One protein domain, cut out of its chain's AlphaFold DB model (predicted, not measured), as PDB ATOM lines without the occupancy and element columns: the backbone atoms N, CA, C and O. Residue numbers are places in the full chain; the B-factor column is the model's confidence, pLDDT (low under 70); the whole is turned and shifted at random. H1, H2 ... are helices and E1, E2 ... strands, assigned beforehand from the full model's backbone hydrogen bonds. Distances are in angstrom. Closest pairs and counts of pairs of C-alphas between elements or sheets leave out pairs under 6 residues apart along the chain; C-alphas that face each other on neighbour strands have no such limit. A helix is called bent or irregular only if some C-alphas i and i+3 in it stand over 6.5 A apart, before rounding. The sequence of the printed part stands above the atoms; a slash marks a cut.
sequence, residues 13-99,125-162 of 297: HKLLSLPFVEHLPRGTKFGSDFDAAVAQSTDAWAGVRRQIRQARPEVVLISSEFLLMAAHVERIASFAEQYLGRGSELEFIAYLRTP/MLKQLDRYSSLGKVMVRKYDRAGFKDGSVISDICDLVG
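This is residues 13 to 99 and 125 to 162 of the 297 residues of an uncharacterized protein of Rhodobacteraceae bacterium (UniProt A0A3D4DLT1). Two groups of parts stand side by side: a helical group in which the long helix H2 runs along one side with H1 and H4 packed on it and H3 packed on H1, and a narrow ribbon of two strands, E1 and E2, with H5 near one face. H6 lies beyond the ribbon's other face. The 125 printed residues follow the order H1 H2 H3 H4 E1 H5 E2 H6, six named helices and two named strands, and the class is mostly helix. The sheet has the order E1, E2 and is parallel. The whole is compact, with a radius of gyration of the C-alphas of 15.5 A and spans of 42 by 36 by 28 A.

Find C-alpha 13 at (42.582, 23.315, -3.581); there H1 begins, residues 13 to 20, irregular, with C-alphas 16 and 19 at 7.3 A. H2, residues 34 to 55, runs 31.5 A from C-alpha 34 at (30.353, 31.051, -10.497). Next come H3, residues 65 to 69, 7.7 A, neither bent nor irregular, but only just, with C-alphas 65 and 68 6.0 A apart, and H4, residues 75 to 84, 13.6 A. E1, residues 91 to 96, spans 16.2 A; H5, residues 125 to 133, 12.9 A; E2, residues 137 to 142, 16.9 A. H6, residues 153 to 160, 10.5 A, ends at C-alpha 160 at (51.122, 4.479, -0.819).

H1 touches residues 37 to 45 of H2, closest at the C-alphas of Leu 15 and Ser 41, 5.1 A, about perpendicular at 71 degrees, only just. H1 touches H3, closest at the C-alphas of Ser 17 and Leu 67, 5.6 A. H4 touches residues 45 to 52 of H2, closest at the C-alphas of Arg 49 and Tyr 83, 5.2 A, the same way at a steep tilt of 41 degrees. H3 and H5 are close but not clearly touching, C-alphas 68 and 128 being closest at 7.0 A. E1 and E2 are parallel at 21 degrees; look for N 92 and O 137 at 2.8 A, within hydrogen-bond range. Every O i to N i+4 pair is within range in H2, H4 and H6; H1 has 1 of 4, with 3 of 5 at i+3, H3 0 of 1, with 2 of 2, and H5 3 of 5.

The farthest C-alphas, of Asp 33 and Gly 147, are 42.0 A apart. Residues 100 to 124 are not printed; C-alphas 99 and 125 are 9.3 A apart across the cut. The link from H1 to H2 is long. Confidence is under 70 at residues 13 and 27 to 31.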
ATOM      1  N   HIS A  13      43.344  24.571  -3.543       68.88
ATOM      2  CA  HIS A  13      42.582  23.315  -3.581       68.88
ATOM      3  C   HIS A  13      41.103  23.484  -3.977       68.88
ATOM      4  O   HIS A  13      40.531  22.587  -4.592       68.88
ATOM      5  N   LYS A  14      40.493  24.642  -3.670       77.25
ATOM      6  CA  LYS A  14      39.109  24.967  -4.068       77.25
ATOM      7  C   LYS A  14      38.973  25.223  -5.566       77.25
ATOM      8  O   LYS A  14      37.947  24.876  -6.127       77.25
ATOM      9  N   LEU A  15      39.981  25.842  -6.193       79.44
ATOM     10  CA  LEU A  15      39.966  26.110  -7.637       79.44
ATOM     11  C   LEU A  15      39.936  24.801  -8.409       79.44
ATOM     12  O   LEU A  15      39.099  24.630  -9.279       79.44
ATOM     13  N   LEU A  16      40.792  23.855  -8.021       80.31
ATOM     14  CA  LEU A  16      40.934  22.592  -8.740       80.31
ATOM     15  C   LEU A  16      39.650  21.750  -8.754       80.31
ATOM     16  O   LEU A  16      39.467  20.957  -9.671       80.31
ATOM     17  N   SER A  17      38.749  21.935  -7.787       86.81
ATOM     18  CA  SER A  17      37.463  21.231  -7.731       86.81
ATOM     19  C   SER A  17      36.315  21.938  -8.459       86.81
ATOM     20  O   SER A  17      35.281  21.310  -8.668       86.81
ATOM     21  N   LEU A  18      36.454  23.222  -8.822       88.50
ATOM     22  CA  LEU A  18      35.358  24.005  -9.416       88.50
ATOM     23  C   LEU A  18      34.721  23.385 -10.673       88.50
ATOM     24  O   LEU A  18      33.502  23.472 -10.785       88.50
ATOM     25  N   PRO A  19      35.461  22.713 -11.579       89.06
ATOM     26  CA  PRO A  19      34.857  22.090 -12.761       89.06
ATOM     27  C   PRO A  19      33.873  20.954 -12.434       89.06
ATOM     28  O   PRO A  19      33.135  20.505 -13.313       89.06
ATOM     29  N   PHE A  20      33.877  20.472 -11.188       89.88
ATOM     30  CA  PHE A  20      33.135  19.291 -10.756       89.88
ATOM     31  C   PHE A  20      32.013  19.605  -9.760       89.88
ATOM     32  O   PHE A  20      31.329  18.682  -9.330       89.88
ATOM     33  N   VAL A  21      31.813  20.865  -9.368       88.81
ATOM     34  CA  VAL A  21      30.762  21.288  -8.418       88.81
ATOM     35  C   VAL A  21      29.711  22.145  -9.125       88.81
ATOM     36  O   VAL A  21      29.976  22.684 -10.191       88.81
ATOM     37  N   GLU A  22      28.527  22.290  -8.530       87.12
ATOM     38  CA  GLU A  22      27.429  23.114  -9.081       87.12
ATOM     39  C   GLU A  22      27.429  24.553  -8.547       87.12
ATOM     40  O   GLU A  22      26.841  25.453  -9.142       87.12
ATOM     41  N   HIS A  23      28.083  24.782  -7.406       84.75
ATOM     42  CA  HIS A  23      28.075  26.064  -6.710       84.75
ATOM     43  C   HIS A  23      29.450  26.388  -6.136       84.75
ATOM     44  O   HIS A  23      30.237  25.494  -5.809       84.75
ATOM     45  N   LEU A  24      29.727  27.682  -5.947       81.94
ATOM     46  CA  LEU A  24      30.953  28.123  -5.290       81.94
ATOM     47  C   LEU A  24      31.031  27.559  -3.864       81.94
ATOM     48  O   LEU A  24      30.129  27.804  -3.055       81.94
ATOM     49  N   PRO A  25      32.132  26.871  -3.499       75.06
ATOM     50  CA  PRO A  25      32.356  26.486  -2.116       75.06
ATOM     51  C   PRO A  25      32.332  27.716  -1.202       75.06
ATOM     52  O   PRO A  25      32.852  28.777  -1.546       75.06
ATOM     53  N   ARG A  26      31.780  27.586   0.007       70.12
ATOM     54  CA  ARG A  26      31.668  28.721   0.939       70.12
ATOM     55  C   ARG A  26      33.031  29.347   1.247       70.12
ATOM     56  O   ARG A  26      34.049  28.652   1.353       70.12
ATOM     57  N   GLY A  27      33.059  30.669   1.417       64.62
ATOM     58  CA  GLY A  27      34.284  31.410   1.734       64.62
ATOM     59  C   GLY A  27      35.357  31.319   0.641       64.62
ATOM     60  O   GLY A  27      36.555  31.285   0.948       64.62
ATOM     61  N   THR A  28      34.954  31.184  -0.624       66.56
ATOM     62  CA  THR A  28      35.824  31.466  -1.770       66.56
ATOM     63  C   THR A  28      36.091  32.965  -1.861       66.56
ATOM     64  O   THR A  28      35.313  33.792  -1.396       66.56
ATOM     65  N   LYS A  29      37.231  33.327  -2.453       67.25
ATOM     66  CA  LYS A  29      37.566  34.726  -2.758       67.25
ATOM     67  C   LYS A  29      37.185  35.117  -4.190       67.25
ATOM     68  O   LYS A  29      37.604  36.170  -4.648       67.25
ATOM     69  N   PHE A  30      36.424  34.270  -4.886       67.62
ATOM     70  CA  PHE A  30      36.087  34.430  -6.304       67.62
ATOM     71  C   PHE A  30      34.858  35.321  -6.540       67.62
ATOM     72  O   PHE A  30      34.404  35.442  -7.667       67.62
ATOM     73  N   GLY A  31      34.327  35.964  -5.493       69.06
ATOM     74  CA  GLY A  31      33.071  36.709  -5.571       69.06
ATOM     75  C   GLY A  31      31.858  35.777  -5.590       69.06
ATOM     76  O   GLY A  31      31.928  34.660  -5.079       69.06
ATOM     77  N   SER A  32      30.744  36.260  -6.143       77.00
ATOM     78  CA  SER A  32      29.493  35.506  -6.322       77.00
ATOM     79  C   SER A  32      29.315  34.940  -7.735       77.00
ATOM     80  O   SER A  32      28.349  34.228  -7.979       77.00
ATOM     81  N   ASP A  33      30.223  35.264  -8.656       85.62
ATOM     82  CA  ASP A  33      30.158  34.837 -10.052       85.62
ATOM     83  C   ASP A  33      30.789  33.446 -10.206       85.62
ATOM     84  O   ASP A  33      32.010  33.270 -10.133       85.62
ATOM     85  N   PHE A  34      29.930  32.437 -10.346       87.75
ATOM     86  CA  PHE A  34      30.353  31.051 -10.497       87.75
ATOM     87  C   PHE A  34      31.070  30.816 -11.831       87.75
ATOM     88  O   PHE A  34      32.123  30.176 -11.841       87.75
ATOM     89  N   ASP A  35      30.567  31.382 -12.926       87.25
ATOM     90  CA  ASP A  35      31.116  31.169 -14.266       87.25
ATOM     91  C   ASP A  35      32.509  31.789 -14.390       87.25
ATOM     92  O   ASP A  35      33.447  31.142 -14.869       87.25
ATOM     93  N   ALA A  36      32.695  32.999 -13.854       86.38
ATOM     94  CA  ALA A  36      34.012  33.627 -13.788       86.38
ATOM     95  C   ALA A  36      35.009  32.797 -12.961       86.38
ATOM     96  O   ALA A  36      36.189  32.696 -13.309       86.38
ATOM     97  N   ALA A  37      34.559  32.166 -11.873       85.81
ATOM     98  CA  ALA A  37      35.412  31.299 -11.067       85.81
ATOM     99  C   ALA A  37      35.767  29.987 -11.790       85.81
ATOM    100  O   ALA A  37      36.904  29.518 -11.688       85.81
ATOM    101  N   VAL A  38      34.827  29.404 -12.541       87.56
ATOM    102  CA  VAL A  38      35.071  28.223 -13.385       87.56
ATOM    103  C   VAL A  38      36.062  28.549 -14.505       87.56
ATOM    104  O   VAL A  38      36.973  27.755 -14.758       87.56
ATOM    105  N   ALA A  39      35.965  29.732 -15.120       86.25
ATOM    106  CA  ALA A  39      36.946  30.204 -16.098       86.25
ATOM    107  C   ALA A  39      38.350  30.317 -15.473       86.25
ATOM    108  O   ALA A  39      39.303  29.728 -15.986       86.25
ATOM    109  N   GLN A  40      38.466  30.943 -14.295       84.06
ATOM    110  CA  GLN A  40      39.739  31.017 -13.561       84.06
ATOM    111  C   GLN A  40      40.299  29.636 -13.210       84.06
ATOM    112  O   GLN A  40      41.506  29.417 -13.301       84.06
ATOM    113  N   SER A  41      39.438  28.696 -12.813       86.00
ATOM    114  CA  SER A  41      39.821  27.300 -12.580       86.00
ATOM    115  C   SER A  41      40.351  26.633 -13.854       86.00
ATOM    116  O   SER A  41      41.337  25.898 -13.809       86.00
ATOM    117  N   THR A  42      39.732  26.897 -14.999       86.56
ATOM    118  CA  THR A  42      40.154  26.344 -16.292       86.56
ATOM    119  C   THR A  42      41.546  26.846 -16.685       86.56
ATOM    120  O   THR A  42      42.414  26.042 -17.037       86.56
ATOM    121  N   ASP A  43      41.819  28.143 -16.523       84.81
ATOM    122  CA  ASP A  43      43.149  28.729 -16.763       84.81
ATOM    123  C   ASP A  43      44.217  28.147 -15.832       84.81
ATOM    124  O   ASP A  43      45.342  27.822 -16.237       84.81
ATOM    125  N   ALA A  44      43.839  27.971 -14.571       83.44
ATOM    126  CA  ALA A  44      44.610  27.278 -13.558       83.44
ATOM    127  C   ALA A  44      45.002  25.864 -14.033       83.44
ATOM    128  O   ALA A  44      46.189  25.519 -14.085       83.44
ATOM    129  N   TRP A  45      44.033  25.062 -14.466       86.06
ATOM    130  CA  TRP A  45      44.276  23.720 -14.991       86.06
ATOM    131  C   TRP A  45      45.104  23.696 -16.280       86.06
ATOM    132  O   TRP A  45      45.943  22.808 -16.457       86.06
ATOM    133  N   ALA A  46      44.982  24.704 -17.144       86.56
ATOM    134  CA  ALA A  46      45.885  24.857 -18.283       86.56
ATOM    135  C   ALA A  46      47.346  25.053 -17.831       86.56
ATOM    136  O   ALA A  46      48.266  24.517 -18.455       86.56
ATOM    137  N   GLY A  47      47.572  25.768 -16.725       84.75
ATOM    138  CA  GLY A  47      48.879  25.875 -16.069       84.75
ATOM    139  C   GLY A  47      49.417  24.533 -15.574       84.75
ATOM    140  O   GLY A  47      50.564  24.193 -15.868       84.75
ATOM    141  N   VAL A  48      48.573  23.742 -14.904       83.50
ATOM    142  CA  VAL A  48      48.906  22.377 -14.445       83.50
ATOM    143  C   VAL A  48      49.347  21.512 -15.625       83.50
ATOM    144  O   VAL A  48      50.415  20.906 -15.596       83.50
ATOM    145  N   ARG A  49      48.572  21.517 -16.716       87.38
ATOM    146  CA  ARG A  49      48.883  20.755 -17.933       87.38
ATOM    147  C   ARG A  49      50.223  21.147 -18.545       87.38
ATOM    148  O   ARG A  49      50.948  20.276 -19.022       87.38
ATOM    149  N   ARG A  50      50.577  22.439 -18.547       87.62
ATOM    150  CA  ARG A  50      51.905  22.885 -19.008       87.62
ATOM    151  C   ARG A  50      53.019  22.304 -18.137       87.62
ATOM    152  O   ARG A  50      53.984  21.788 -18.692       87.62
ATOM    153  N   GLN A  51      52.858  22.324 -16.814       85.12
ATOM    154  CA  GLN A  51      53.838  21.761 -15.875       85.12
ATOM    155  C   GLN A  51      54.005  20.250 -16.073       85.12
ATOM    156  O   GLN A  51      55.133  19.773 -16.181       85.12
ATOM    157  N   ILE A  52      52.902  19.507 -16.214       86.69
ATOM    158  CA  ILE A  52      52.927  18.062 -16.494       86.69
ATOM    159  C   ILE A  52      53.647  17.779 -17.814       86.69
ATOM    160  O   ILE A  52      54.527  16.930 -17.861       86.69
ATOM    161  N   ARG A  53      53.338  18.518 -18.887       88.50
ATOM    162  CA  ARG A  53      53.999  18.335 -20.192       88.50
ATOM    163  C   ARG A  53      55.502  18.610 -20.156       88.50
ATOM    164  O   ARG A  53      56.245  17.949 -20.876       88.50
ATOM    165  N   GLN A  54      55.927  19.595 -19.367       88.50
ATOM    166  CA  GLN A  54      57.333  19.971 -19.225       88.50
ATOM    167  C   GLN A  54      58.116  18.943 -18.410       88.50
ATOM    168  O   GLN A  54      59.184  18.518 -18.832       88.50
ATOM    169  N   ALA A  55      57.577  18.532 -17.263       86.56
ATOM    170  CA  ALA A  55      58.261  17.624 -16.350       86.56
ATOM    171  C   ALA A  55      58.086  16.141 -16.708       86.56
ATOM    172  O   ALA A  55      58.881  15.324 -16.259       86.56
ATOM    173  N   ARG A  56      57.048  15.799 -17.487       87.75
ATOM    174  CA  ARG A  56      56.660  14.429 -17.870       87.75
ATOM    175  C   ARG A  56      56.682  13.457 -16.680       87.75
ATOM    176  O   ARG A  56      57.395  12.459 -16.730       87.75
ATOM    177  N   PRO A  57      55.958  13.770 -15.588       85.69
ATOM    178  CA  PRO A  57      55.968  12.916 -14.414       85.69
ATOM    179  C   PRO A  57      55.279  11.582 -14.713       85.69
ATOM    180  O   PRO A  57      54.309  11.539 -15.466       85.69
ATOM    181  N   GLU A  58      55.743  10.524 -14.057       84.94
ATOM    182  CA  GLU A  58      55.048   9.233 -14.024       84.94
ATOM    183  C   GLU A  58      53.784   9.303 -13.152       84.94
ATOM    184  O   GLU A  58      52.744   8.764 -13.513       84.94
ATOM    185  N   VAL A  59      53.847  10.043 -12.036       85.25
ATOM    186  CA  VAL A  59      52.747  10.183 -11.069       85.25
ATOM    187  C   VAL A  59      52.386  11.653 -10.856       85.25
ATOM    188  O   VAL A  59      53.245  12.494 -10.565       85.25
ATOM    189  N   VAL A  60      51.089  11.961 -10.940       86.00
ATOM    190  CA  VAL A  60      50.520  13.274 -10.601       86.00
ATOM    191  C   VAL A  60      49.615  13.130  -9.382       86.00
ATOM    192  O   VAL A  60      48.542  12.542  -9.459       86.00
ATOM    193  N   LEU A  61      50.030  13.713  -8.256       84.38
ATOM    194  CA  LEU A  61      49.229  13.733  -7.035       84.38
ATOM    195  C   LEU A  61      48.422  15.031  -6.943       84.38
ATOM    196  O   LEU A  61      48.985  16.127  -6.900       84.38
ATOM    197  N   ILE A  62      47.098  14.903  -6.843       83.81
ATOM    198  CA  ILE A  62      46.180  16.030  -6.659       83.81
ATOM    199  C   ILE A  62      45.400  15.808  -5.370       83.81
ATOM    200  O   ILE A  62      44.659  14.841  -5.235       83.81
ATOM    201  N   SER A  63      45.560  16.722  -4.415       81.94
ATOM    202  CA  SER A  63      44.866  16.664  -3.130       81.94
ATOM    203  C   SER A  63      43.900  17.835  -2.995       81.94
ATOM    204  O   SER A  63      44.291  18.993  -3.169       81.94
ATOM    205  N   SER A  64      42.639  17.548  -2.679       83.44
ATOM    206  CA  SER A  64      41.645  18.551  -2.301       83.44
ATOM    207  C   SER A  64      40.484  17.907  -1.549       83.44
ATOM    208  O   SER A  64      39.863  16.973  -2.049       83.44
ATOM    209  N   GLU A  65      40.138  18.451  -0.380       80.94
ATOM    210  CA  GLU A  65      38.934  18.048   0.367       80.94
ATOM    211  C   GLU A  65      37.638  18.328  -0.416       80.94
ATOM    212  O   GLU A  65      36.630  17.658  -0.214       80.94
ATOM    213  N   PHE A  66      37.672  19.278  -1.358       83.75
ATOM    214  CA  PHE A  66      36.512  19.675  -2.156       83.75
ATOM    215  C   PHE A  66      36.185  18.696  -3.280       83.75
ATOM    216  O   PHE A  66      35.087  18.766  -3.826       83.75
ATOM    217  N   LEU A  67      37.081  17.758  -3.609       86.44
ATOM    218  CA  LEU A  67      36.738  16.686  -4.544       86.44
ATOM    219  C   LEU A  67      35.606  15.827  -3.967       86.44
ATOM    220  O   LEU A  67      34.652  15.542  -4.675       86.44
ATOM    221  N   LEU A  68      35.580  15.553  -2.660       84.19
ATOM    222  CA  LEU A  68      34.447  14.845  -2.042       84.19
ATOM    223  C   LEU A  68      33.097  15.569  -2.209       84.19
ATOM    224  O   LEU A  68      32.053  14.937  -2.097       84.19
ATOM    225  N   MET A  69      33.107  16.873  -2.505       82.69
ATOM    226  CA  MET A  69      31.907  17.670  -2.775       82.69
ATOM    227  C   MET A  69      31.535  17.747  -4.261       82.69
ATOM    228  O   MET A  69      30.572  18.434  -4.597       82.69
ATOM    229  N   ALA A  70      32.281  17.094  -5.156       88.56
ATOM    230  CA  ALA A  70      31.976  17.087  -6.580       88.56
ATOM    231  C   ALA A  70      30.534  16.614  -6.802       88.56
ATOM    232  O   ALA A  70      30.146  15.548  -6.330       88.56
ATOM    233  N   ALA A  71      29.734  17.404  -7.511       88.81
ATOM    234  CA  ALA A  71      28.407  17.029  -7.988       88.81
ATOM    235  C   ALA A  71      28.514  16.161  -9.253       88.81
ATOM    236  O   ALA A  71      27.802  15.169  -9.385       88.81
ATOM    237  N   HIS A  72      29.496  16.468 -10.103       91.19
ATOM    238  CA  HIS A  72      29.723  15.838 -11.403       91.19
ATOM    239  C   HIS A  72      30.996  14.986 -11.401       91.19
ATOM    240  O   HIS A  72      31.992  15.313 -12.052       91.19
ATOM    241  N   VAL A  73      30.988  13.910 -10.611       91.31
ATOM    242  CA  VAL A  73      32.144  13.010 -10.452       91.31
ATOM    243  C   VAL A  73      32.517  12.373 -11.794       91.31
ATOM    244  O   VAL A  73      33.692  12.307 -12.135       91.31
ATOM    245  N   GLU A  74      31.534  12.038 -12.626       90.19
ATOM    246  CA  GLU A  74      31.709  11.489 -13.974       90.19
ATOM    247  C   GLU A  74      32.572  12.357 -14.903       90.19
ATOM    248  O   GLU A  74      33.238  11.834 -15.797       90.19
ATOM    249  N   ARG A  75      32.627  13.677 -14.672       91.19
ATOM    250  CA  ARG A  75      33.465  14.595 -15.462       91.19
ATOM    251  C   ARG A  75      34.947  14.486 -15.121       91.19
ATOM    252  O   ARG A  75      35.771  14.953 -15.898       91.19
ATOM    253  N   ILE A  76      35.312  13.884 -13.990       91.25
ATOM    254  CA  ILE A  76      36.713  13.772 -13.563       91.25
ATOM    255  C   ILE A  76      37.523  12.944 -14.563       91.25
ATOM    256  O   ILE A  76      38.649  13.322 -14.870       91.25
ATOM    257  N   ALA A  77      36.960  11.865 -15.114       88.56
ATOM    258  CA  ALA A  77      37.670  11.007 -16.065       88.56
ATOM    259  C   ALA A  77      37.994  11.732 -17.382       88.56
ATOM    260  O   ALA A  77      39.148  11.752 -17.811       88.56
ATOM    261  N   SER A  78      37.008  12.397 -17.992       88.62
ATOM    262  CA  SER A  78      37.229  13.173 -19.220       88.62
ATOM    263  C   SER A  78      38.150  14.371 -18.982       88.62
ATOM    264  O   SER A  78      38.995  14.697 -19.816       88.62
ATOM    265  N   PHE A  79      38.047  14.991 -17.806       89.31
ATOM    266  CA  PHE A  79      38.943  16.060 -17.394       89.31
ATOM    267  C   PHE A  79      40.385  15.557 -17.228       89.31
ATOM    268  O   PHE A  79      41.327  16.170 -17.731       89.31
ATOM    269  N   ALA A  80      40.580  14.410 -16.580       88.50
ATOM    270  CA  ALA A  80      41.889  13.785 -16.465       88.50
ATOM    271  C   ALA A  80      42.486  13.472 -17.845       88.50
ATOM    272  O   ALA A  80      43.632  13.832 -18.097       88.50
ATOM    273  N   GLU A  81      41.708  12.917 -18.777       88.81
ATOM    274  CA  GLU A  81      42.181  12.679 -20.148       88.81
ATOM    275  C   GLU A  81      42.639  13.983 -20.830       88.81
ATOM    276  O   GLU A  81      43.708  14.036 -21.448       88.81
ATOM    277  N   GLN A  82      41.867  15.063 -20.682       88.12
ATOM    278  CA  GLN A  82      42.168  16.359 -21.293       88.12
ATOM    279  C   GLN A  82      43.468  16.989 -20.761       88.12
ATOM    280  O   GLN A  82      44.252  17.559 -21.540       88.12
ATOM    281  N   TYR A  83      43.685  16.934 -19.444       86.00
ATOM    282  CA  TYR A  83      44.758  17.677 -18.772       86.00
ATOM    283  C   TYR A  83      45.974  16.827 -18.399       86.00
ATOM    284  O   TYR A  83      47.090  17.351 -18.437       86.00
ATOM    285  N   LEU A  84      45.783  15.548 -18.079       85.25
ATOM    286  CA  LEU A  84      46.843  14.602 -17.714       85.25
ATOM    287  C   LEU A  84      47.292  13.764 -18.922       85.25
ATOM    288  O   LEU A  84      48.474  13.461 -19.047       85.25
ATOM    289  N   GLY A  85      46.386  13.506 -19.873       83.31
ATOM    290  CA  GLY A  85      46.666  12.798 -21.121       83.31
ATOM    291  C   GLY A  85      45.890  11.489 -21.260       83.31
ATOM    292  O   GLY A  85      45.355  10.943 -20.292       83.31
ATOM    293  N   ARG A  86      45.832  10.975 -22.493       83.94
ATOM    294  CA  ARG A  86      45.190   9.691 -22.807       83.94
ATOM    295  C   ARG A  86      45.888   8.530 -22.113       83.94
ATOM    296  O   ARG A  86      47.112   8.472 -22.116       83.94
ATOM    297  N   GLY A  87      45.092   7.607 -21.578       82.62
ATOM    298  CA  GLY A  87      45.588   6.424 -20.871       82.62
ATOM    299  C   GLY A  87      46.018   6.681 -19.426       82.62
ATOM    300  O   GLY A  87      46.615   5.797 -18.828       82.62
ATOM    301  N   SER A  88      45.729   7.861 -18.864       86.12
ATOM    302  CA  SER A  88      45.977   8.116 -17.441       86.12
ATOM    303  C   SER A  88      45.106   7.201 -16.582       86.12
ATOM    304  O   SER A  88      43.879   7.239 -16.685       86.12
ATOM    305  N   GLU A  89      45.732   6.411 -15.716       90.69
ATOM    306  CA  GLU A  89      45.025   5.627 -14.708       90.69
ATOM    307  C   GLU A  89      44.666   6.514 -13.513       90.69
ATOM    308  O   GLU A  89      45.472   7.322 -13.046       90.69
ATOM    309  N   LEU A  90      43.430   6.387 -13.028       92.62
ATOM    310  CA  LEU A  90      42.946   7.149 -11.884       92.62
ATOM    311  C   LEU A  90      42.934   6.283 -10.629       92.62
ATOM    312  O   LEU A  90      42.249   5.260 -10.557       92.62
ATOM    313  N   GLU A  91      43.640   6.757  -9.609       93.38
ATOM    314  CA  GLU A  91      43.555   6.238  -8.251       93.38
ATOM    315  C   GLU A  91      43.045   7.331  -7.306       93.38
ATOM    316  O   GLU A  91      43.488   8.481  -7.341       93.38
ATOM    317  N   PHE A  92      42.107   6.968  -6.434       93.81
ATOM    318  CA  PHE A  92      41.515   7.858  -5.443       93.81
ATOM    319  C   PHE A  92      41.910   7.398  -4.046       93.81
ATOM    320  O   PHE A  92      41.622   6.267  -3.663       93.81
ATOM    321  N   ILE A  93      42.528   8.283  -3.265       93.94
ATOM    322  CA  ILE A  93      42.898   8.016  -1.871       93.94
ATOM    323  C   ILE A  93      42.006   8.860  -0.961       93.94
ATOM    324  O   ILE A  93      42.028  10.090  -1.024       93.94
ATOM    325  N   ALA A  94      41.234   8.204  -0.096       93.81
ATOM    326  CA  ALA A  94      40.355   8.852   0.869       93.81
ATOM    327  C   ALA A  94      40.783   8.544   2.308       93.81
ATOM    328  O   ALA A  94      40.827   7.386   2.723       93.81
ATOM    329  N   TYR A  95      41.035   9.595   3.089       93.44
ATOM    330  CA  TYR A  95      41.285   9.491   4.525       93.44
ATOM    331  C   TYR A  95      40.017   9.824   5.306       93.44
ATOM    332  O   TYR A  95      39.527  10.952   5.251       93.44
ATOM    333  N   LEU A  96      39.507   8.853   6.057       94.00
ATOM    334  CA  LEU A  96      38.273   8.976   6.828       94.00
ATOM    335  C   LEU A  96      38.564   9.008   8.326       94.00
ATOM    336  O   LEU A  96      39.340   8.206   8.838       94.00
ATOM    337  N   ARG A  97      37.909   9.914   9.047       92.62
ATOM    338  CA  ARG A  97      37.907   9.944  10.517       92.62
ATOM    339  C   ARG A  97      36.740   9.129  11.059       92.62
ATOM    340  O   ARG A  97      35.816   8.829  10.303       92.62
ATOM    341  N   THR A  98      36.742   8.805  12.351       93.56
ATOM    342  CA  THR A  98      35.492   8.330  12.967       93.56
ATOM    343  C   THR A  98      34.412   9.419  12.845       93.56
ATOM    344  O   THR A  98      34.754  10.607  12.758       93.56
ATOM    345  N   PRO A  99      33.115   9.066  12.801       93.88
ATOM    346  CA  PRO A  99      32.039  10.057  12.778       93.88
ATOM    347  C   PRO A  99      32.174  11.146  13.854       93.88
ATOM    348  O   PRO A  99      32.006  12.326  13.551       93.88
ATOM    349  N   MET A 125      29.430   8.179   4.343       91.44
ATOM    350  CA  MET A 125      30.779   8.102   3.768       91.44
ATOM    351  C   MET A 125      30.881   7.106   2.608       91.44
ATOM    352  O   MET A 125      31.488   7.420   1.581       91.44
ATOM    353  N   LEU A 126      30.300   5.909   2.743       92.75
ATOM    354  CA  LEU A 126      30.381   4.872   1.709       92.75
ATOM    355  C   LEU A 126      29.681   5.325   0.432       92.75
ATOM    356  O   LEU A 126      30.249   5.210  -0.651       92.75
ATOM    357  N   LYS A 127      28.490   5.917   0.568       89.44
ATOM    358  CA  LYS A 127      27.733   6.457  -0.568       89.44
ATOM    359  C   LYS A 127      28.543   7.491  -1.353       89.44
ATOM    360  O   LYS A 127      28.474   7.507  -2.579       89.44
ATOM    361  N   GLN A 128      29.311   8.345  -0.672       89.75
ATOM    362  CA  GLN A 128      30.177   9.311  -1.354       89.75
ATOM    363  C   GLN A 128      31.328   8.628  -2.099       89.75
ATOM    364  O   GLN A 128      31.612   8.991  -3.237       89.75
ATOM    365  N   LEU A 129      31.956   7.615  -1.498       93.31
ATOM    366  CA  LEU A 129      33.057   6.873  -2.122       93.31
ATOM    367  C   LEU A 129      32.611   6.017  -3.310       93.31
ATOM    368  O   LEU A 129      33.349   5.886  -4.286       93.31
ATOM    369  N   ASP A 130      31.400   5.465  -3.266       92.62
ATOM    370  CA  ASP A 130      30.868   4.624  -4.341       92.62
ATOM    371  C   ASP A 130      30.802   5.375  -5.678       92.62
ATOM    372  O   ASP A 130      31.064   4.778  -6.724       92.62
ATOM    373  N   ARG A 131      30.573   6.697  -5.640       92.50
ATOM    374  CA  ARG A 131      30.563   7.582  -6.820       92.50
ATOM    375  C   ARG A 131      31.901   7.605  -7.561       92.50
ATOM    376  O   ARG A 131      31.919   7.823  -8.764       92.50
ATOM    377  N   TYR A 132      33.002   7.375  -6.850       94.12
ATOM    378  CA  TYR A 132      34.356   7.346  -7.402       94.12
ATOM    379  C   TYR A 132      34.769   5.966  -7.902       94.12
ATOM    380  O   TYR A 132      35.629   5.852  -8.771       94.12
ATOM    381  N   SER A 133      34.147   4.912  -7.375       92.25
ATOM    382  CA  SER A 133      34.562   3.536  -7.649       92.25
ATOM    383  C   SER A 133      34.364   3.084  -9.097       92.25
ATOM    384  O   SER A 133      34.997   2.121  -9.516       92.25
ATOM    385  N   SER A 134      33.522   3.777  -9.868       89.50
ATOM    386  CA  SER A 134      33.350   3.541 -11.306       89.50
ATOM    387  C   SER A 134      34.424   4.205 -12.171       89.50
ATOM    388  O   SER A 134      34.546   3.861 -13.343       89.50
ATOM    389  N   LEU A 135      35.184   5.159 -11.625       92.38
ATOM    390  CA  LEU A 135      36.174   5.937 -12.374       92.38
ATOM    391  C   LEU A 135      37.594   5.396 -12.240       92.38
ATOM    392  O   LEU A 135      38.454   5.726 -13.050       92.38
ATOM    393  N   GLY A 136      37.853   4.627 -11.187       92.75
ATOM    394  CA  GLY A 136      39.190   4.174 -10.857       92.75
ATOM    395  C   GLY A 136      39.245   3.453  -9.521       92.75
ATOM    396  O   GLY A 136      38.240   3.276  -8.823       92.75
ATOM    397  N   LYS A 137      40.451   3.029  -9.154       94.19
ATOM    398  CA  LYS A 137      40.693   2.318  -7.899       94.19
ATOM    399  C   LYS A 137      40.519   3.274  -6.723       94.19
ATOM    400  O   LYS A 137      41.132   4.336  -6.685       94.19
ATOM    401  N   VAL A 138      39.714   2.880  -5.738       95.50
ATOM    402  CA  VAL A 138      39.491   3.658  -4.513       95.50
ATOM    403  C   VAL A 138      40.202   2.980  -3.348       95.50
ATOM    404  O   VAL A 138      39.883   1.850  -2.978       95.50
ATOM    405  N   MET A 139      41.155   3.689  -2.759       95.06
ATOM    406  CA  MET A 139      41.864   3.317  -1.545       95.06
ATOM    407  C   MET A 139      41.330   4.145  -0.383       95.06
ATOM    408  O   MET A 139      41.277   5.371  -0.447       95.06
ATOM    409  N   VAL A 140      40.951   3.475   0.702       95.00
ATOM    410  CA  VAL A 140      40.406   4.135   1.889       95.00
ATOM    411  C   VAL A 140      41.310   3.843   3.073       95.00
ATOM    412  O   VAL A 140      41.692   2.698   3.310       95.00
ATOM    413  N   ARG A 141      41.654   4.884   3.825       93.44
ATOM    414  CA  ARG A 141      42.485   4.814   5.028       93.44
ATOM    415  C   ARG A 141      41.763   5.492   6.182       93.44
ATOM    416  O   ARG A 141      41.051   6.477   5.991       93.44
ATOM    417  N   LYS A 142      41.966   4.992   7.400       93.25
ATOM    418  CA  LYS A 142      41.593   5.749   8.597       93.25
ATOM    419  C   LYS A 142      42.578   6.909   8.755       93.25
ATOM    420  O   LYS A 142      43.785   6.708   8.650       93.25
ATOM    421  N   TYR A 143      42.076   8.109   9.011       92.12
ATOM    422  CA  TYR A 143      42.904   9.247   9.372       92.12
ATOM    423  C   TYR A 143      43.340   9.112  10.829       92.12
ATOM    424  O   TYR A 143      42.605   9.495  11.736       92.12
ATOM    425  N   ASP A 144      44.531   8.570  11.045       87.19
ATOM    426  CA  ASP A 144      45.113   8.403  12.370       87.19
ATOM    427  C   ASP A 144      46.577   8.832  12.342       87.19
ATOM    428  O   ASP A 144      47.451   8.091  11.902       87.19
ATOM    429  N   ARG A 145      46.848  10.047  12.832       83.25
ATOM    430  CA  ARG A 145      48.214  10.584  12.869       83.25
ATOM    431  C   ARG A 145      49.166   9.701  13.665       83.25
ATOM    432  O   ARG A 145      50.327   9.638  13.299       83.25
ATOM    433  N   ALA A 146      48.702   9.033  14.720       83.44
ATOM    434  CA  ALA A 146      49.570   8.155  15.502       83.44
ATOM    435  C   ALA A 146      49.953   6.883  14.726       83.44
ATOM    436  O   ALA A 146      50.974   6.274  15.026       83.44
ATOM    437  N   GLY A 147      49.142   6.496  13.736       82.38
ATOM    438  CA  GLY A 147      49.409   5.370  12.845       82.38
ATOM    439  C   GLY A 147      50.185   5.731  11.575       82.38
ATOM    440  O   GLY A 147      50.598   4.824  10.859       82.38
ATOM    441  N   PHE A 148      50.379   7.018  11.274       86.12
ATOM    442  CA  PHE A 148      51.144   7.452  10.105       86.12
ATOM    443  C   PHE A 148      52.644   7.432  10.387       86.12
ATOM    444  O   PHE A 148      53.088   7.822  11.470       86.12
ATOM    445  N   LYS A 149      53.436   7.061   9.378       79.31
ATOM    446  CA  LYS A 149      54.894   7.211   9.407       79.31
ATOM    447  C   LYS A 149      55.257   8.671   9.692       79.31
ATOM    448  O   LYS A 149      54.704   9.587   9.078       79.31
ATOM    449  N   ASP A 150      56.117   8.879  10.685       80.19
ATOM    450  CA  ASP A 150      56.543  10.198  11.176       80.19
ATOM    451  C   ASP A 150      55.383  11.134  11.585       80.19
ATOM    452  O   ASP A 150      55.529  12.354  11.633       80.19
ATOM    453  N   GLY A 151      54.193  10.586  11.857       82.12
ATOM    454  CA  GLY A 151      53.000  11.368  12.184       82.12
ATOM    455  C   GLY A 151      52.418  12.181  11.019       82.12
ATOM    456  O   GLY A 151      51.547  13.034  11.235       82.12
ATOM    457  N   SER A 152      52.876  11.933   9.788       83.00
ATOM    458  CA  SER A 152      52.581  12.753   8.614       83.00
ATOM    459  C   SER A 152      51.705  12.019   7.606       83.00
ATOM    460  O   SER A 152      52.071  10.986   7.052       83.00
ATOM    461  N   VAL A 153      50.554  12.619   7.283       85.12
ATOM    462  CA  VAL A 153      49.699  12.132   6.187       85.12
ATOM    463  C   VAL A 153      50.415  12.207   4.838       85.12
ATOM    464  O   VAL A 153      50.104  11.439   3.940       85.12
ATOM    465  N   ILE A 154      51.375  13.125   4.680       85.50
ATOM    466  CA  ILE A 154      52.124  13.229   3.430       85.50
ATOM    467  C   ILE A 154      53.063  12.039   3.279       85.50
ATOM    468  O   ILE A 154      53.093  11.449   2.204       85.50
ATOM    469  N   SER A 155      53.755  11.648   4.352       85.38
ATOM    470  CA  SER A 155      54.596  10.448   4.355       85.38
ATOM    471  C   SER A 155      53.767   9.200   4.048       85.38
ATOM    472  O   SER A 155      54.163   8.413   3.198       85.38
ATOM    473  N   ASP A 156      52.577   9.074   4.650       88.75
ATOM    474  CA  ASP A 156      51.654   7.964   4.367       88.75
ATOM    475  C   ASP A 156      51.205   7.939   2.893       88.75
ATOM    476  O   ASP A 156      51.284   6.899   2.247       88.75
ATOM    477  N   ILE A 157      50.811   9.084   2.316       89.12
ATOM    478  CA  ILE A 157      50.452   9.164   0.888       89.12
ATOM    479  C   ILE A 157      51.638   8.779   0.003       89.12
ATOM    480  O   ILE A 157      51.462   8.034  -0.955       89.12
ATOM    481  N   CYS A 158      52.831   9.294   0.299       88.00
ATOM    482  CA  CYS A 158      54.031   9.024  -0.484       88.00
ATOM    483  C   CYS A 158      54.379   7.533  -0.476       88.00
ATOM    484  O   CYS A 158      54.589   6.965  -1.545       88.00
ATOM    485  N   ASP A 159      54.320   6.886   0.690       88.56
ATOM    486  CA  ASP A 159      54.516   5.441   0.811       88.56
ATOM    487  C   ASP A 159      53.453   4.657   0.006       88.56
ATOM    488  O   ASP A 159      53.783   3.662  -0.638       88.56
ATOM    489  N   LEU A 160      52.189   5.114  -0.025       88.56
ATOM    490  CA  LEU A 160      51.122   4.479  -0.819       88.56
ATOM    491  C   LEU A 160      51.360   4.545  -2.327       88.56
ATOM    492  O   LEU A 160      51.018   3.597  -3.030       88.56
ATOM    493  N   VAL A 161      51.900   5.663  -2.816       87.19
ATOM    494  CA  VAL A 161      52.125   5.892  -4.252       87.19
ATOM    495  C   VAL A 161      53.563   5.597  -4.695       87.19
ATOM    496  O   VAL A 161      53.915   5.884  -5.835       87.19
ATOM    497  N   GLY A 162      54.405   5.055  -3.808       86.94
ATOM    498  CA  GLY A 162      55.799   4.713  -4.113       86.94
ATOM    499  C   GLY A 162      56.715   5.920  -4.347       86.94
ATOM    500  O   GLY A 162      57.698   5.814  -5.077       86.94
TER     501      GLY A 162